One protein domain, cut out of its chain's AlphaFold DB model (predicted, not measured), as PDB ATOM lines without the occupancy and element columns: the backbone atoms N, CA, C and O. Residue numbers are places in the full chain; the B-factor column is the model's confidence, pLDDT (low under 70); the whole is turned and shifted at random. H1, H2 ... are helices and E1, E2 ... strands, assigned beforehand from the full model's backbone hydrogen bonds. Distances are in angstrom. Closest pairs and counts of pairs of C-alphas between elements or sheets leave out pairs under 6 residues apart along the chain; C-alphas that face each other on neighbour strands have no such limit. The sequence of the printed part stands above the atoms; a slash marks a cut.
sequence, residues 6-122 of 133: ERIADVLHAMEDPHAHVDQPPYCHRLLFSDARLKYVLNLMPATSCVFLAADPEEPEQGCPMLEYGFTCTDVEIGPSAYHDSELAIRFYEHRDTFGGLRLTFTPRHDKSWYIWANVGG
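This is residues 6 to 122 of the 133 residues of an uncharacterized protein of Planctomycetes bacterium K22_7 (UniProt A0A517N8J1). Two twisted antiparallel sheets, E1 to E5 and E6 to E9, stand partly face to face with their strands crossed, and the short helix H1 sits in the gap between them at one side, packed on both. It is a sandwich, two sheets face to face, with the strands of one at 48 degrees to those of the other; each sheet is a meander, every strand the antiparallel neighbour of the one before, and the chain changes sheets once, between E5 and E6. The printed part has 117 residues, with one named helix and nine named strands in the order H1 E1 E2 E3 E4 E5 E6 E7 E8 E9, and its class is mostly strand. The sheets' orders are E1 - E2 - E3 - E4 - E5 and E6 - E7 - E8 - E9. The whole is compact, with a radius of gyration of the C-alphas of 14.0 A and spans of 40 by 33 by 28 A.

Start at H1, residues 6 to 12, where every O i to N i+4 pair is within hydrogen-bond range. Next look for E1, residues 14 to 16, an edge strand; H1 has a height of 8.5 A over its sheet and runs along the strands, at 9 degrees to E1 on the local plane, and its closest C-alphas to E1 are those of Ala 9 and Met 15, 6.2 A apart. E2, residues 29 to 33, forms a hairpin with E1, and N 15 and O 32 are 2.9 A apart. E3, residues 40 to 45, is antiparallel to E2, with N 31 and O 42 at 2.8 A. E4, residues 50 to 55, follows with N 43 and O 52 at 2.8 A, and E5, residues 68 to 72, is the other edge strand, with N 53 and O 69 at 2.8 A. A tight link leads to E6, residues 75 to 81, which is apart from E5. E7, residues 84 to 93, bends by 90 degrees at residue 87 and pairs with E6 through N 77 and O 91, 2.9 A. H1 is on this second sheet too, at a height of 9.4 A and over E7; its closest C-alphas to E7 are those of Val 11 and Leu 88, 6.7 A apart. E8, residues 102 to 108, pairs with E7 through N 92 and O 104, 2.9 A, and E9, residues 114 to 120, with E8 through N 103 and O 119, 2.8 A. Between the sheets, the closest C-alphas of E5 and E8 are those of Phe 71 and Leu 102, 7.2 A apart.

Find C-alpha 6 at (-15.771, -58.410, 23.513); from there H1 runs 9.9 A to C-alpha 12. E3 covers 16.2 A and E4 16.7 A, while E1, E2 and E5 are shorter. Find C-alpha 75 at (-7.127, -49.841, 12.892), where E6 begins its 17.4 A. E7 is the longest strand by residues, with ten, and covers 21.3 A; E8 covers 20.2 A. E9 covers 19.9 A and ends at C-alpha 120, (1.090, -38.619, 16.949).

The two C-alphas farthest apart are those of Asp 23 and Asp 85, 41.8 A. The printed part has no cut. The long links are E1 to E2, residues 17 to 28, and E4 to E5, residues 56 to 67, each of 12 residues. The mean pLDDT of the printed part is 81.7; look for values under 70 at residues 19 to 26, 57 to 65, 97 to 100 and 121 to 122.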
ATOM      1  N   GLU A   6     -15.945 -57.458  22.409       93.38
ATOM      2  CA  GLU A   6     -15.771 -58.410  23.513       93.38
ATOM      3  C   GLU A   6     -14.285 -58.597  23.822       93.38
ATOM      4  O   GLU A   6     -13.843 -58.381  24.950       93.38
ATOM      5  N   ARG A   7     -13.471 -58.867  22.794       94.50
ATOM      6  CA  ARG A   7     -12.024 -59.017  22.970       94.50
ATOM      7  C   ARG A   7     -11.344 -57.734  23.452       94.50
ATOM      8  O   ARG A   7     -10.376 -57.800  24.210       94.50
ATOM      9  N   ILE A   8     -11.798 -56.571  22.985       95.31
ATOM     10  CA  ILE A   8     -11.278 -55.274  23.439       95.31
ATOM     11  C   ILE A   8     -11.584 -55.070  24.927       95.31
ATOM     12  O   ILE A   8     -10.683 -54.702  25.683       95.31
ATOM     13  N   ALA A   9     -12.823 -55.335  25.346       94.12
ATOM     14  CA  ALA A   9     -13.255 -55.233  26.734       94.12
ATOM     15  C   ALA A   9     -12.472 -56.197  27.640       94.12
ATOM     16  O   ALA A   9     -11.964 -55.771  28.678       94.12
ATOM     17  N   ASP A  10     -12.270 -57.443  27.201       93.69
ATOM     18  CA  ASP A  10     -11.493 -58.451  27.928       93.69
ATOM     19  C   ASP A  10     -10.052 -57.995  28.191       93.69
ATOM     20  O   ASP A  10      -9.574 -58.063  29.324       93.69
ATOM     21  N   VAL A  11      -9.355 -57.489  27.164       92.69
ATOM     22  CA  VAL A  11      -7.967 -57.009  27.306       92.69
ATOM     23  C   VAL A  11      -7.893 -55.785  28.210       92.69
ATOM     24  O   VAL A  11      -6.977 -55.676  29.019       92.69
ATOM     25  N   LEU A  12      -8.849 -54.866  28.088       92.38
ATOM     26  CA  LEU A  12      -8.916 -53.664  28.919       92.38
ATOM     27  C   LEU A  12      -9.409 -53.936  30.343       92.38
ATOM     28  O   LEU A  12      -9.427 -53.012  31.156       92.38
ATOM     29  N   HIS A  13      -9.802 -55.176  30.654       91.56
ATOM     30  CA  HIS A  13     -10.501 -55.517  31.888       91.56
ATOM     31  C   HIS A  13     -11.679 -54.561  32.141       91.56
ATOM     32  O   HIS A  13     -11.826 -53.994  33.227       91.56
ATOM     33  N   ALA A  14     -12.496 -54.338  31.115       91.88
ATOM     34  CA  ALA A  14     -13.630 -53.426  31.134       91.88
ATOM     35  C   ALA A  14     -14.952 -54.180  30.954       91.88
ATOM     36  O   ALA A  14     -14.991 -55.266  30.382       91.88
ATOM     37  N   MET A  15     -16.039 -53.587  31.434       91.81
ATOM     38  CA  MET A  15     -17.397 -54.071  31.200       91.81
ATOM     39  C   MET A  15     -18.112 -53.121  30.248       91.81
ATOM     40  O   MET A  15     -17.993 -51.902  30.387       91.81
ATOM     41  N   GLU A  16     -18.860 -53.667  29.293       90.81
ATOM     42  CA  GLU A  16     -19.777 -52.859  28.490       90.81
ATOM     43  C   GLU A  16     -20.985 -52.463  29.344       90.81
ATOM     44  O   GLU A  16     -21.596 -53.310  29.997       90.81
ATOM     45  N   ASP A  17     -21.312 -51.172  29.357       86.88
ATOM     46  CA  ASP A  17     -22.496 -50.649  30.029       86.88
ATOM     47  C   ASP A  17     -23.758 -51.021  29.224       86.88
ATOM     48  O   ASP A  17     -23.978 -50.466  28.140       86.88
ATOM     49  N   PRO A  18     -24.623 -51.921  29.736       70.31
ATOM     50  CA  PRO A  18     -25.836 -52.347  29.039       70.31
ATOM     51  C   PRO A  18     -26.900 -51.239  28.972       70.31
ATOM     52  O   PRO A  18     -27.914 -51.399  28.290       70.31
ATOM     53  N   HIS A  19     -26.698 -50.140  29.705       64.81
ATOM     54  CA  HIS A  19     -27.604 -49.005  29.821       64.81
ATOM     55  C   HIS A  19     -27.035 -47.730  29.208       64.81
ATOM     56  O   HIS A  19     -27.537 -46.646  29.509       64.81
ATOM     57  N   ALA A  20     -26.057 -47.839  28.300       61.31
ATOM     58  CA  ALA A  20     -25.693 -46.760  27.388       61.31
ATOM     59  C   ALA A  20     -26.861 -46.476  26.418       61.31
ATOM     60  O   ALA A  20     -26.796 -46.708  25.213       61.31
ATOM     61  N   HIS A  21     -27.987 -46.013  26.962       51.19
ATOM     62  CA  HIS A  21     -29.181 -45.596  26.255       51.19
ATOM     63  C   HIS A  21     -28.868 -44.292  25.532       51.19
ATOM     64  O   HIS A  21     -29.202 -43.199  25.985       51.19
ATOM     65  N   VAL A  22     -28.208 -44.403  24.386       54.72
ATOM     66  CA  VAL A  22     -28.265 -43.354  23.381       54.72
ATOM     67  C   VAL A  22     -29.530 -43.637  22.579       54.72
ATOM     68  O   VAL A  22     -29.524 -44.424  21.637       54.72
ATOM     69  N   ASP A  23     -30.642 -42.997  22.950       50.44
ATOM     70  CA  ASP A  23     -31.905 -43.019  22.187       50.44
ATOM     71  C   ASP A  23     -31.759 -42.420  20.765       50.44
ATOM     72  O   ASP A  23     -32.740 -42.237  20.042       50.44
ATOM     73  N   GLN A  24     -30.535 -42.092  20.337       49.97
ATOM     74  CA  GLN A  24     -30.212 -41.571  19.019       49.97
ATOM     75  C   GLN A  24     -28.934 -42.231  18.481       49.97
ATOM     76  O   GLN A  24     -27.924 -42.275  19.180       49.97
ATOM     77  N   PRO A  25     -28.936 -42.729  17.234       55.25
ATOM     78  CA  PRO A  25     -27.711 -43.169  16.588       55.25
ATOM     79  C   PRO A  25     -26.692 -42.017  16.455       55.25
ATOM     80  O   PRO A  25     -27.092 -40.864  16.278       55.25
ATOM     81  N   PRO A  26     -25.382 -42.334  16.460       63.88
ATOM     82  CA  PRO A  26     -24.840 -43.689  16.367       63.88
ATOM     83  C   PRO A  26     -24.767 -44.391  17.728       63.88
ATOM     84  O   PRO A  26     -24.349 -43.799  18.718       63.88
ATOM     85  N   TYR A  27     -25.129 -45.677  17.742       74.31
ATOM     86  CA  TYR A  27     -24.897 -46.561  18.884       74.31
ATOM     87  C   TYR A  27     -23.402 -46.566  19.241       74.31
ATOM     88  O   TYR A  27     -22.554 -46.693  18.349       74.31
ATOM     89  N   CYS A  28     -23.087 -46.438  20.529       85.44
ATOM     90  CA  CYS A  28     -21.734 -46.574  21.051       85.44
ATOM     91  C   CYS A  28     -21.651 -47.771  22.004       85.44
ATOM     92  O   CYS A  28     -22.547 -48.002  22.809       85.44
ATOM     93  N   HIS A  29     -20.547 -48.512  21.927       90.50
ATOM     94  CA  HIS A  29     -20.159 -49.455  22.970       90.50
ATOM     95  C   HIS A  29     -19.426 -48.659  24.049       90.50
ATOM     96  O   HIS A  29     -18.303 -48.190  23.823       90.50
ATOM     97  N   ARG A  30     -20.079 -48.452  25.192       90.75
ATOM     98  CA  ARG A  30     -19.508 -47.737  26.336       90.75
ATOM     99  C   ARG A  30     -18.818 -48.737  27.255       90.75
ATOM    100  O   ARG A  30     -19.484 -49.561  27.869       90.75
ATOM    101  N   LEU A  31     -17.498 -48.655  27.360       91.81
ATOM    102  CA  LEU A  31     -16.686 -49.517  28.212       91.81
ATOM    103  C   LEU A  31     -16.292 -48.788  29.501       91.81
ATOM    104  O   LEU A  31     -15.728 -47.689  29.463       91.81
ATOM    105  N   LEU A  32     -16.574 -49.432  30.631       89.25
ATOM    106  CA  LEU A  32     -16.227 -48.998  31.981       89.25
ATOM    107  C   LEU A  32     -15.086 -49.874  32.507       89.25
ATOM    108  O   LEU A  32     -15.229 -51.097  32.579       89.25
ATOM    109  N   PHE A  33     -13.947 -49.278  32.854       88.88
ATOM    110  CA  PHE A  33     -12.796 -50.037  33.351       88.88
ATOM    111  C   PHE A  33     -13.071 -50.604  34.749       88.88
ATOM    112  O   PHE A  33     -13.598 -49.912  35.615       88.88
ATOM    113  N   SER A  34     -12.658 -51.849  35.001       86.94
ATOM    114  CA  SER A  34     -12.799 -52.462  36.332       86.94
ATOM    115  C   SER A  34     -11.814 -51.884  37.357       86.94
ATOM    116  O   SER A  34     -12.037 -51.987  38.563       86.94
ATOM    117  N   ASP A  35     -10.699 -51.305  36.901       84.06
ATOM    118  CA  ASP A  35      -9.740 -50.627  37.775       84.06
ATOM    119  C   ASP A  35     -10.285 -49.249  38.164       84.06
ATOM    120  O   ASP A  35     -10.264 -48.324  37.359       84.06
ATOM    121  N   ALA A  36     -10.719 -49.088  39.416       78.12
ATOM    122  CA  ALA A  36     -11.285 -47.836  39.929       78.12
ATOM    123  C   ALA A  36     -10.318 -46.631  39.884       78.12
ATOM    124  O   ALA A  36     -10.737 -45.489  40.070       78.12
ATOM    125  N   ARG A  37      -9.016 -46.861  39.656       77.81
ATOM    126  CA  ARG A  37      -8.033 -45.787  39.428       77.81
ATOM    127  C   ARG A  37      -8.129 -45.224  38.010       77.81
ATOM    128  O   ARG A  37      -7.729 -44.088  37.768       77.81
ATOM    129  N   LEU A  38      -8.641 -46.012  37.063       80.25
ATOM    130  CA  LEU A  38      -8.949 -45.577  35.708       80.25
ATOM    131  C   LEU A  38     -10.340 -44.948  35.671       80.25
ATOM    132  O   LEU A  38     -11.305 -45.553  35.216       80.25
ATOM    133  N   LYS A  39     -10.424 -43.693  36.105       80.44
ATOM    134  CA  LYS A  39     -11.656 -42.891  36.065       80.44
ATOM    135  C   LYS A  39     -11.930 -42.322  34.679       80.44
ATOM    136  O   LYS A  39     -12.056 -41.115  34.490       80.44
ATOM    137  N   TYR A  40     -11.945 -43.208  33.695       85.88
ATOM    138  CA  TYR A  40     -12.236 -42.892  32.311       85.88
ATOM    139  C   TYR A  40     -13.366 -43.775  31.799       85.88
ATOM    140  O   TYR A  40     -13.555 -44.903  32.240       85.88
ATOM    141  N   VAL A  41     -14.063 -43.274  30.794       88.50
ATOM    142  CA  VAL A  41     -15.029 -44.016  29.999       88.50
ATOM    143  C   VAL A  41     -14.506 -44.071  28.573       88.50
ATOM    144  O   VAL A  41     -14.160 -43.037  27.993       88.50
ATOM    145  N   LEU A  42     -14.450 -45.274  28.004       91.38
ATOM    146  CA  LEU A  42     -14.063 -45.483  26.613       91.38
ATOM    147  C   LEU A  42     -15.309 -45.782  25.782       91.38
ATOM    148  O   LEU A  42     -15.943 -46.817  25.952       91.38
ATOM    149  N   ASN A  43     -15.648 -44.889  24.861       91.81
ATOM    150  CA  ASN A  43     -16.731 -45.082  23.910       91.81
ATOM    151  C   ASN A  43     -16.155 -45.503  22.558       91.81
ATOM    152  O   ASN A  43     -15.321 -44.806  21.974       91.81
ATOM    153  N   LEU A  44     -16.629 -46.638  22.053       92.31
ATOM    154  CA  LEU A  44     -16.248 -47.190  20.761       92.31
ATOM    155  C   LEU A  44     -17.448 -47.136  19.820       92.31
ATOM    156  O   LEU A  44     -18.519 -47.654  20.128       92.31
ATOM    157  N   MET A  45     -17.269 -46.527  18.651       91.19
ATOM    158  CA  MET A  45     -18.326 -46.360  17.652       91.19
ATOM    159  C   MET A  45     -17.885 -46.995  16.328       91.19
ATOM    160  O   MET A  45     -17.445 -46.281  15.424       91.19
ATOM    161  N   PRO A  46     -17.991 -48.332  16.169       89.25
ATOM    162  CA  PRO A  46     -17.522 -49.025  14.967       89.25
ATOM    163  C   PRO A  46     -18.172 -48.518  13.676       89.25
ATOM    164  O   PRO A  46     -17.514 -48.455  12.641       89.25
ATOM    165  N   ALA A  47     -19.449 -48.119  13.739       86.44
ATOM    166  CA  ALA A  47     -20.212 -47.643  12.583       86.44
ATOM    167  C   ALA A  47     -19.660 -46.339  11.984       86.44
ATOM    168  O   ALA A  47     -19.745 -46.137  10.774       86.44
ATOM    169  N   THR A  48     -19.092 -45.468  12.820       88.81
ATOM    170  CA  THR A  48     -18.473 -44.201  12.401       88.81
ATOM    171  C   THR A  48     -16.953 -44.234  12.509       88.81
ATOM    172  O   THR A  48     -16.305 -43.228  12.240       88.81
ATOM    173  N   SER A  49     -16.383 -45.380  12.896       91.50
ATOM    174  CA  SER A  49     -14.957 -45.544  13.158       91.50
ATOM    175  C   SER A  49     -14.433 -44.511  14.157       91.50
ATOM    176  O   SER A  49     -13.381 -43.941  13.928       91.50
ATOM    177  N   CYS A  50     -15.147 -44.231  15.249       91.31
ATOM    178  CA  CYS A  50     -14.687 -43.259  16.250       91.31
ATOM    179  C   CYS A  50     -14.331 -43.928  17.579       91.31
ATOM    180  O   CYS A  50     -15.018 -44.849  18.026       91.31
ATOM    181  N   VAL A  51     -13.273 -43.428  18.215       93.19
ATOM    182  CA  VAL A  51     -12.869 -43.775  19.582       93.19
ATOM    183  C   VAL A  51     -12.871 -42.500  20.404       93.19
ATOM    184  O   VAL A  51     -12.251 -41.521  19.993       93.19
ATOM    185  N   PHE A  52     -13.533 -42.522  21.561       91.19
ATOM    186  CA  PHE A  52     -13.544 -41.416  22.514       91.19
ATOM    187  C   PHE A  52     -13.200 -41.917  23.909       91.19
ATOM    188  O   PHE A  52     -13.859 -42.810  24.431       91.19
ATOM    189  N   LEU A  53     -12.189 -41.320  24.522       90.88
ATOM    190  CA  LEU A  53     -11.818 -41.530  25.909       90.88
ATOM    191  C   LEU A  53     -12.096 -40.233  26.665       90.88
ATOM    192  O   LEU A  53     -11.498 -39.207  26.355       90.88
ATOM    193  N   ALA A  54     -12.984 -40.272  27.648       86.56
ATOM    194  CA  ALA A  54     -13.308 -39.115  28.478       86.56
ATOM    195  C   ALA A  54     -13.135 -39.476  29.948       86.56
ATOM    196  O   ALA A  54     -13.406 -40.614  30.330       86.56
ATOM    197  N   ALA A  55     -12.658 -38.537  30.763       83.06
ATOM    198  CA  ALA A  55     -12.702 -38.703  32.210       83.06
ATOM    199  C   ALA A  55     -14.165 -38.870  32.650       83.06
ATOM    200  O   ALA A  55     -15.062 -38.302  32.023       83.06
ATOM    201  N   ASP A  56     -14.408 -39.654  33.697       71.88
ATOM    202  CA  ASP A  56     -15.761 -39.844  34.214       71.88
ATOM    203  C   ASP A  56     -16.338 -38.488  34.678       71.88
ATOM    204  O   ASP A  56     -15.780 -37.869  35.594       71.88
ATOM    205  N   PRO A  57     -17.418 -37.981  34.049       60.06
ATOM    206  CA  PRO A  57     -18.000 -36.696  34.417       60.06
ATOM    207  C   PRO A  57     -18.700 -36.726  35.782       60.06
ATOM    208  O   PRO A  57     -18.914 -35.660  36.362       60.06
ATOM    209  N   GLU A  58     -19.065 -37.907  36.293       65.69
ATOM    210  CA  GLU A  58     -19.722 -38.074  37.595       65.69
ATOM    211  C   GLU A  58     -18.703 -38.195  38.740       65.69
ATOM    212  O   GLU A  58     -18.992 -37.784  39.867       65.69
ATOM    213  N   GLU A  59     -17.478 -38.645  38.445       65.69
ATOM    214  CA  GLU A  59     -16.359 -38.724  39.394       65.69
ATOM    215  C   GLU A  59     -15.078 -38.012  38.897       65.69
ATOM    216  O   GLU A  59     -14.016 -38.637  38.789       65.69
ATOM    217  N   PRO A  60     -15.109 -36.694  38.621       57.06
ATOM    218  CA  PRO A  60     -13.952 -35.997  38.073       57.06
ATOM    219  C   PRO A  60     -12.806 -35.940  39.093       57.06
ATOM    220  O   PRO A  60     -12.907 -35.293  40.140       57.06
ATOM    221  N   GLU A  61     -11.672 -36.572  38.783       58.03
ATOM    222  CA  GLU A  61     -10.449 -36.408  39.568       58.03
ATOM    223  C   GLU A  61      -9.699 -35.132  39.163       58.03
ATOM    224  O   GLU A  61      -9.321 -34.927  38.005       58.03
ATOM    225  N   GLN A  62      -9.431 -34.262  40.143       50.47
ATOM    226  CA  GLN A  62      -8.468 -33.177  39.964       50.47
ATOM    227  C   GLN A  62      -7.108 -33.775  39.589       50.47
ATOM    228  O   GLN A  62      -6.500 -34.491  40.380       50.47
ATOM    229  N   GLY A  63      -6.620 -33.445  38.393       54.50
ATOM    230  CA  GLY A  63      -5.339 -33.942  37.894       54.50
ATOM    231  C   GLY A  63      -5.436 -35.092  36.893       54.50
ATOM    232  O   GLY A  63      -4.384 -35.613  36.523       54.50
ATOM    233  N   CYS A  64      -6.632 -35.453  36.399       62.09
ATOM    234  CA  CYS A  64      -6.741 -36.275  35.191       62.09
ATOM    235  C   CYS A  64      -5.907 -35.628  34.069       62.09
ATOM    236  O   CYS A  64      -6.200 -34.498  33.667       62.09
ATOM    237  N   PRO A  65      -4.860 -36.302  33.557       63.00
ATOM    238  CA  PRO A  65      -3.955 -35.706  32.576       63.00
ATOM    239  C   PRO A  65      -4.644 -35.420  31.236       63.00
ATOM    240  O   PRO A  65      -4.127 -34.643  30.437       63.00
ATOM    241  N   MET A  66      -5.802 -36.036  30.991       72.00
ATOM    242  CA  MET A  66      -6.591 -35.889  29.779       72.00
ATOM    243  C   MET A  66      -8.067 -35.833  30.173       72.00
ATOM    244  O   MET A  66      -8.562 -36.753  30.808       72.00
ATOM    245  N   LEU A  67      -8.770 -34.746  29.856       76.50
ATOM    246  CA  LEU A  67     -10.211 -34.653  30.142       76.50
ATOM    247  C   LEU A  67     -11.030 -35.384  29.080       76.50
ATOM    248  O   LEU A  67     -11.984 -36.086  29.399       76.50
ATOM    249  N   GLU A  68     -10.623 -35.246  27.823       84.12
ATOM    250  CA  GLU A  68     -11.259 -35.875  26.675       84.12
ATOM    251  C   GLU A  68     -10.224 -36.077  25.567       84.12
ATOM    252  O   GLU A  68      -9.321 -35.256  25.379       84.12
ATOM    253  N   TYR A  69     -10.351 -37.179  24.836       87.69
ATOM    254  CA  TYR A  69      -9.569 -37.479  23.650       87.69
ATOM    255  C   TYR A  69     -10.402 -38.294  22.673       87.69
ATOM    256  O   TYR A  69     -10.877 -39.376  23.008       87.69
ATOM    257  N   GLY A  70     -10.562 -37.781  21.458       90.94
ATOM    258  CA  GLY A  70     -11.395 -38.395  20.435       90.94
ATOM    259  C   GLY A  70     -10.756 -38.306  19.063       90.94
ATOM    260  O   GLY A  70     -10.179 -37.276  18.718       90.94
ATOM    261  N   PHE A  71     -10.848 -39.381  18.286       91.56
ATOM    262  CA  PHE A  71     -10.348 -39.415  16.913       91.56
ATOM    263  C   PHE A  71     -11.037 -40.507  16.093       91.56
ATOM    264  O   PHE A  71     -11.614 -41.463  16.627       91.56
ATOM    265  N   THR A  72     -10.970 -40.362  14.771       92.56
ATOM    266  CA  THR A  72     -11.349 -41.431  13.845       92.56
ATOM    267  C   THR A  72     -10.310 -42.536  13.948       92.56
ATOM    268  O   THR A  72      -9.133 -42.249  13.844       92.56
ATOM    269  N   CYS A  73     -10.705 -43.785  14.140       92.44
ATOM    270  CA  CYS A  73      -9.835 -44.941  14.268       92.44
ATOM    271  C   CYS A  73     -10.066 -45.904  13.100       92.44
ATOM    272  O   CYS A  73     -11.149 -46.471  12.958       92.44
ATOM    273  N   THR A  74      -9.056 -46.115  12.258       90.81
ATOM    274  CA  THR A  74      -9.156 -47.071  11.146       90.81
ATOM    275  C   THR A  74      -8.591 -48.446  11.476       90.81
ATOM    276  O   THR A  74      -8.914 -49.393  10.764       90.81
ATOM    277  N   ASP A  75      -7.746 -48.566  12.505       90.62
ATOM    278  CA  ASP A  75      -7.127 -49.841  12.892       90.62
ATOM    279  C   ASP A  75      -7.010 -50.000  14.413       90.62
ATOM    280  O   ASP A  75      -6.743 -49.038  15.138       90.62
ATOM    281  N   VAL A  76      -7.175 -51.240  14.879       92.19
ATOM    282  CA  VAL A  76      -7.042 -51.627  16.287       92.19
ATOM    283  C   VAL A  76      -6.072 -52.794  16.380       92.19
ATOM    284  O   VAL A  76      -6.285 -53.852  15.791       92.19
ATOM    285  N   GLU A  77      -5.011 -52.623  17.158       91.62
ATOM    286  CA  GLU A  77      -3.999 -53.650  17.380       91.62
ATOM    287  C   GLU A  77      -4.020 -54.097  18.838       91.62
ATOM    288  O   GLU A  77      -3.869 -53.282  19.747       91.62
ATOM    289  N   ILE A  78      -4.137 -55.406  19.048       92.75
ATOM    290  CA  ILE A  78      -3.885 -56.055  20.334       92.75
ATOM    291  C   ILE A  78      -2.605 -56.868  20.176       92.75
ATOM    292  O   ILE A  78      -2.549 -57.796  19.367       92.75
ATOM    293  N   GLY A  79      -1.579 -56.523  20.945       90.81
ATOM    294  CA  GLY A  79      -0.262 -57.148  20.856       90.81
ATOM    295  C   GLY A  79       0.509 -57.045  22.167       90.81
ATOM    296  O   GLY A  79      -0.052 -56.591  23.161       90.81
ATOM    297  N   PRO A  80       1.790 -57.434  22.196       88.75
ATOM    298  CA  PRO A  80       2.588 -57.400  23.418       88.75
ATOM    299  C   PRO A  80       2.666 -55.999  24.042       88.75
ATOM    300  O   PRO A  80       2.751 -54.984  23.333       88.75
ATOM    301  N   SER A  81       2.647 -55.943  25.374       86.25
ATOM    302  CA  SER A  81       2.968 -54.741  26.146       86.25
ATOM    303  C   SER A  81       4.447 -54.396  25.994       86.25
ATOM    304  O   SER A  81       5.312 -55.265  26.032       86.25
ATOM    305  N   ALA A  82       4.756 -53.102  25.881       81.81
ATOM    306  CA  ALA A  82       6.143 -52.626  25.846       81.81
ATOM    307  C   ALA A  82       6.866 -52.784  27.199       81.81
ATOM    308  O   ALA A  82       8.078 -52.602  27.277       81.81
ATOM    309  N   TYR A  83       6.121 -53.073  28.269       80.69
ATOM    310  CA  TYR A  83       6.643 -53.154  29.630       80.69
ATOM    311  C   TYR A  83       6.648 -54.579  30.193       80.69
ATOM    312  O   TYR A  83       7.229 -54.782  31.260       80.69
ATOM    313  N   HIS A  84       5.991 -55.542  29.531       76.25
ATOM    314  CA  HIS A  84       5.943 -56.932  29.987       76.25
ATOM    315  C   HIS A  84       5.489 -57.905  28.880       76.25
ATOM    316  O   HIS A  84       4.371 -57.797  28.384       76.25
ATOM    317  N   ASP A  85       6.305 -58.911  28.555       76.50
ATOM    318  CA  ASP A  85       6.051 -59.826  27.424       76.50
ATOM    319  C   ASP A  85       4.817 -60.727  27.599       76.50
ATOM    320  O   ASP A  85       4.251 -61.204  26.617       76.50
ATOM    321  N   SER A  86       4.384 -60.977  28.839       81.88
ATOM    322  CA  SER A  86       3.189 -61.791  29.118       81.88
ATOM    323  C   SER A  86       1.882 -60.997  29.120       81.88
ATOM    324  O   SER A  86       0.833 -61.575  29.390       81.88
ATOM    325  N   GLU A  87       1.946 -59.684  28.915       86.12
ATOM    326  CA  GLU A  87       0.785 -58.803  28.979       86.12
ATOM    327  C   GLU A  87       0.438 -58.257  27.601       86.12
ATOM    328  O   GLU A  87       1.312 -58.035  26.758       86.12
ATOM    329  N   LEU A  88      -0.845 -57.983  27.391       91.19
ATOM    330  CA  LEU A  88      -1.330 -57.390  26.155       91.19
ATOM    331  C   LEU A  88      -1.518 -55.883  26.317       91.19
ATOM    332  O   LEU A  88      -2.037 -55.401  27.319       91.19
ATOM    333  N   ALA A  89      -1.100 -55.143  25.299       91.81
ATOM    334  CA  ALA A  89      -1.469 -53.758  25.079       91.81
ATOM    335  C   ALA A  89      -2.479 -53.678  23.938       91.81
ATOM    336  O   ALA A  89      -2.432 -54.475  22.995       91.81
ATOM    337  N   ILE A  90      -3.332 -52.663  23.997       94.62
ATOM    338  CA  ILE A  90      -4.238 -52.311  22.911       94.62
ATOM    339  C   ILE A  90      -3.926 -50.907  22.397       94.62
ATOM    340  O   ILE A  90      -3.665 -49.978  23.165       94.62
ATOM    341  N   ARG A  91      -3.915 -50.770  21.072       93.06
ATOM    342  CA  ARG A  91      -3.564 -49.548  20.353       93.06
ATOM    343  C   ARG A  91      -4.652 -49.246  19.335       93.06
ATOM    344  O   ARG A  91      -4.956 -50.083  18.491       93.06
ATOM    345  N   PHE A  92      -5.200 -48.047  19.410       93.50
ATOM    346  CA  PHE A  92      -6.161 -47.512  18.456       93.50
ATOM    347  C   PHE A  92      -5.428 -46.516  17.564       93.50
ATOM    348  O   PHE A  92      -4.806 -45.586  18.080       93.50
ATOM    349  N   TYR A  93      -5.484 -46.713  16.250       91.50
ATOM    350  CA  TYR A  93      -4.794 -45.880  15.270       91.50
ATOM    351  C   TYR A  93      -5.790 -45.156  14.383       91.50
ATOM    352  O   TYR A  93      -6.720 -45.772  13.861       91.50
ATOM    353  N   GLU A  94      -5.550 -43.867  14.162       90.12
ATOM    354  CA  GLU A  94      -6.221 -43.116  13.111       90.12
ATOM    355  C   GLU A  94      -5.850 -43.668  11.753       90.12
ATOM    356  O   GLU A  94      -6.737 -43.954  10.969       90.12
ATOM    357  N   HIS A  95      -4.557 -43.900  11.538       82.19
ATOM    358  CA  HIS A  95      -3.989 -44.531  10.360       82.19
ATOM    359  C   HIS A  95      -2.682 -45.217  10.773       82.19
ATOM    360  O   HIS A  95      -1.777 -44.561  11.289       82.19
ATOM    361  N   ARG A  96      -2.573 -46.536  10.578       71.50
ATOM    362  CA  ARG A  96      -1.381 -47.298  10.992       71.50
ATOM    363  C   ARG A  96      -0.142 -46.949  10.163       71.50
ATOM    364  O   ARG A  96       0.945 -46.807  10.709       71.50
ATOM    365  N   ASP A  97      -0.341 -46.772   8.859       66.62
ATOM    366  CA  ASP A  97       0.742 -46.704   7.873       66.62
ATOM    367  C   ASP A  97       1.072 -45.276   7.407       66.62
ATOM    368  O   ASP A  97       1.882 -45.094   6.498       66.62
ATOM    369  N   THR A  98       0.445 -44.245   7.986       59.97
ATOM    370  CA  THR A  98       0.688 -42.854   7.576       59.97
ATOM    371  C   THR A  98       1.387 -42.057   8.664       59.97
ATOM    372  O   THR A  98       0.963 -42.045   9.821       59.97
ATOM    373  N   PHE A  99       2.408 -41.305   8.259       65.56
ATOM    374  CA  PHE A  99       3.042 -40.300   9.100       65.56
ATOM    375  C   PHE A  99       1.999 -39.312   9.639       65.56
ATOM    376  O   PHE A  99       1.227 -38.746   8.866       65.56
ATOM    377  N   GLY A 100       1.995 -39.082  10.952       66.94
ATOM    378  CA  GLY A 100       1.148 -38.055  11.556       66.94
ATOM    379  C   GLY A 100      -0.222 -38.519  12.061       66.94
ATOM    380  O   GLY A 100      -0.935 -37.697  12.627       66.94
ATOM    381  N   GLY A 101      -0.589 -39.796  11.905       80.81
ATOM    382  CA  GLY A 101      -1.867 -40.311  12.415       80.81
ATOM    383  C   GLY A 101      -1.916 -40.350  13.943       80.81
ATOM    384  O   GLY A 101      -0.918 -40.665  14.595       80.81
ATOM    385  N   LEU A 102      -3.066 -40.048  14.541       88.12
ATOM    386  CA  LEU A 102      -3.243 -40.152  15.991       88.12
ATOM    387  C   LEU A 102      -3.212 -41.611  16.471       88.12
ATOM    388  O   LEU A 102      -3.712 -42.522  15.809       88.12
ATOM    389  N   ARG A 103      -2.638 -41.838  17.655       90.19
ATOM    390  CA  ARG A 103      -2.647 -43.133  18.342       90.19
ATOM    391  C   ARG A 103      -3.031 -42.960  19.802       90.19
ATOM    392  O   ARG A 103      -2.428 -42.147  20.499       90.19
ATOM    393  N   LEU A 104      -3.950 -43.795  20.278       91.69
ATOM    394  CA  LEU A 104      -4.236 -43.991  21.700       91.69
ATOM    395  C   LEU A 104      -3.777 -45.391  22.110       91.69
ATOM    396  O   LEU A 104      -4.124 -46.371  21.454       91.69
ATOM    397  N   THR A 105      -2.970 -45.492  23.164       91.62
ATOM    398  CA  THR A 105      -2.456 -46.776  23.663       91.62
ATOM    399  C   THR A 105      -2.828 -46.983  25.119       91.62
ATOM    400  O   THR A 105      -2.638 -46.085  25.939       91.62
ATOM    401  N   PHE A 106      -3.278 -48.196  25.428       92.31
ATOM    402  CA  PHE A 106      -3.451 -48.703  26.781       92.31
ATOM    403  C   PHE A 106      -2.497 -49.877  26.965       92.31
ATOM    404  O   PHE A 106      -2.534 -50.843  26.200       92.31
ATOM    405  N   THR A 107      -1.631 -49.799  27.970       91.19
ATOM    406  CA  THR A 107      -0.703 -50.886  28.292       91.19
ATOM    407  C   THR A 107      -0.657 -51.089  29.805       91.19
ATOM    408  O   THR A 107      -0.569 -50.109  30.553       91.19
ATOM    409  N   PRO A 108      -0.670 -52.332  30.293       87.38
ATOM    410  CA  PRO A 108      -0.389 -52.596  31.692       87.38
ATOM    411  C   PRO A 108       1.116 -52.460  31.953       87.38
ATOM    412  O   PRO A 108       1.963 -52.823  31.125       87.38
ATOM    413  N   ARG A 109       1.448 -51.927  33.127       83.06
ATOM    414  CA  ARG A 109       2.804 -51.899  33.685       83.06
ATOM    415  C   ARG A 109       3.055 -53.145  34.541       83.06
ATOM    416  O   ARG A 109       2.149 -53.921  34.838       83.06
ATOM    417  N   HIS A 110       4.303 -53.321  34.974       79.44
ATOM    418  CA  HIS A 110       4.732 -54.441  35.824       79.44
ATOM    419  C   HIS A 110       3.974 -54.533  37.163       79.44
ATOM    420  O   HIS A 110       3.844 -55.615  37.724       79.44
ATOM    421  N   ASP A 111       3.465 -53.410  37.668       81.94
ATOM    422  CA  ASP A 111       2.685 -53.302  38.904       81.94
ATOM    423  C   ASP A 111       1.173 -53.472  38.674       81.94
ATOM    424  O   ASP A 111       0.383 -53.192  39.574       81.94
ATOM    425  N   LYS A 112       0.763 -53.908  37.473       77.56
ATOM    426  CA  LYS A 112      -0.637 -54.022  37.026       77.56
ATOM    427  C   LYS A 112      -1.389 -52.692  36.956       77.56
ATOM    428  O   LYS A 112      -2.595 -52.687  36.738       77.56
ATOM    429  N   SER A 113      -0.706 -51.558  37.107       82.38
ATOM    430  CA  SER A 113      -1.295 -50.252  36.831       82.38
ATOM    431  C   SER A 113      -1.363 -50.018  35.327       82.38
ATOM    432  O   SER A 113      -0.445 -50.374  34.582       82.38
ATOM    433  N   TRP A 114      -2.433 -49.378  34.877       85.25
ATOM    434  CA  TRP A 114      -2.570 -48.982  33.485       85.25
ATOM    435  C   TRP A 114      -1.767 -47.724  33.184       85.25
ATOM    436  O   TRP A 114      -1.775 -46.755  33.942       85.25
ATOM    437  N   TYR A 115      -1.084 -47.734  32.046       85.44
ATOM    438  CA  TYR A 115      -0.486 -46.549  31.461       85.44
ATOM    439  C   TYR A 115      -1.209 -46.232  30.154       85.44
ATOM    440  O   TYR A 115      -1.279 -47.072  29.252       85.44
ATOM    441  N   ILE A 116      -1.770 -45.025  30.092       87.88
ATOM    442  CA  ILE A 116      -2.534 -44.510  28.958       87.88
ATOM    443  C   ILE A 116      -1.779 -43.321  28.393       87.88
ATOM    444  O   ILE A 116      -1.392 -42.419  29.136       87.88
ATOM    445  N   TRP A 117      -1.590 -43.298  27.081       86.06
ATOM    446  CA  TRP A 117      -1.082 -42.112  26.411       86.06
ATOM    447  C   TRP A 117      -1.635 -41.991  25.000       86.06
ATOM    448  O   TRP A 117      -1.901 -42.979  24.309       86.06
ATOM    449  N   ALA A 118      -1.761 -40.738  24.586       87.31
ATOM    450  CA  ALA A 118      -2.083 -40.332  23.237       87.31
ATOM    451  C   ALA A 118      -0.844 -39.703  22.596       87.31
ATOM    452  O   ALA A 118      -0.142 -38.910  23.226       87.31
ATOM    453  N   ASN A 119      -0.552 -40.055  21.349       82.19
ATOM    454  CA  ASN A 119       0.549 -39.455  20.607       82.19
ATOM    455  C   ASN A 119       0.263 -39.427  19.109       82.19
ATOM    456  O   ASN A 119      -0.514 -40.224  18.591       82.19
ATOM    457  N   VAL A 120       0.976 -38.556  18.405       79.44
ATOM    458  CA  VAL A 120       1.090 -38.619  16.949       79.44
ATOM    459  C   VAL A 120       2.015 -39.789  16.594       79.44
ATOM    460  O   VAL A 120       3.092 -39.935  17.184       79.44
ATOM    461  N   GLY A 121       1.584 -40.664  15.692       63.56
ATOM    462  CA  GLY A 121       2.359 -41.782  15.171       63.56
ATOM    463  C   GLY A 121       3.582 -41.283  14.405       63.56
ATOM    464  O   GLY A 121       3.456 -40.539  13.432       63.56
ATOM    465  N   GLY A 122       4.768 -41.674  14.878       55.19
ATOM    466  CA  GLY A 122       6.031 -41.538  14.153       55.19
ATOM    467  C   GLY A 122       6.351 -42.822  13.386       55.19
ATOM    468  O   GLY A 122       5.875 -43.888  13.769       55.19
TER     469      GLY A 122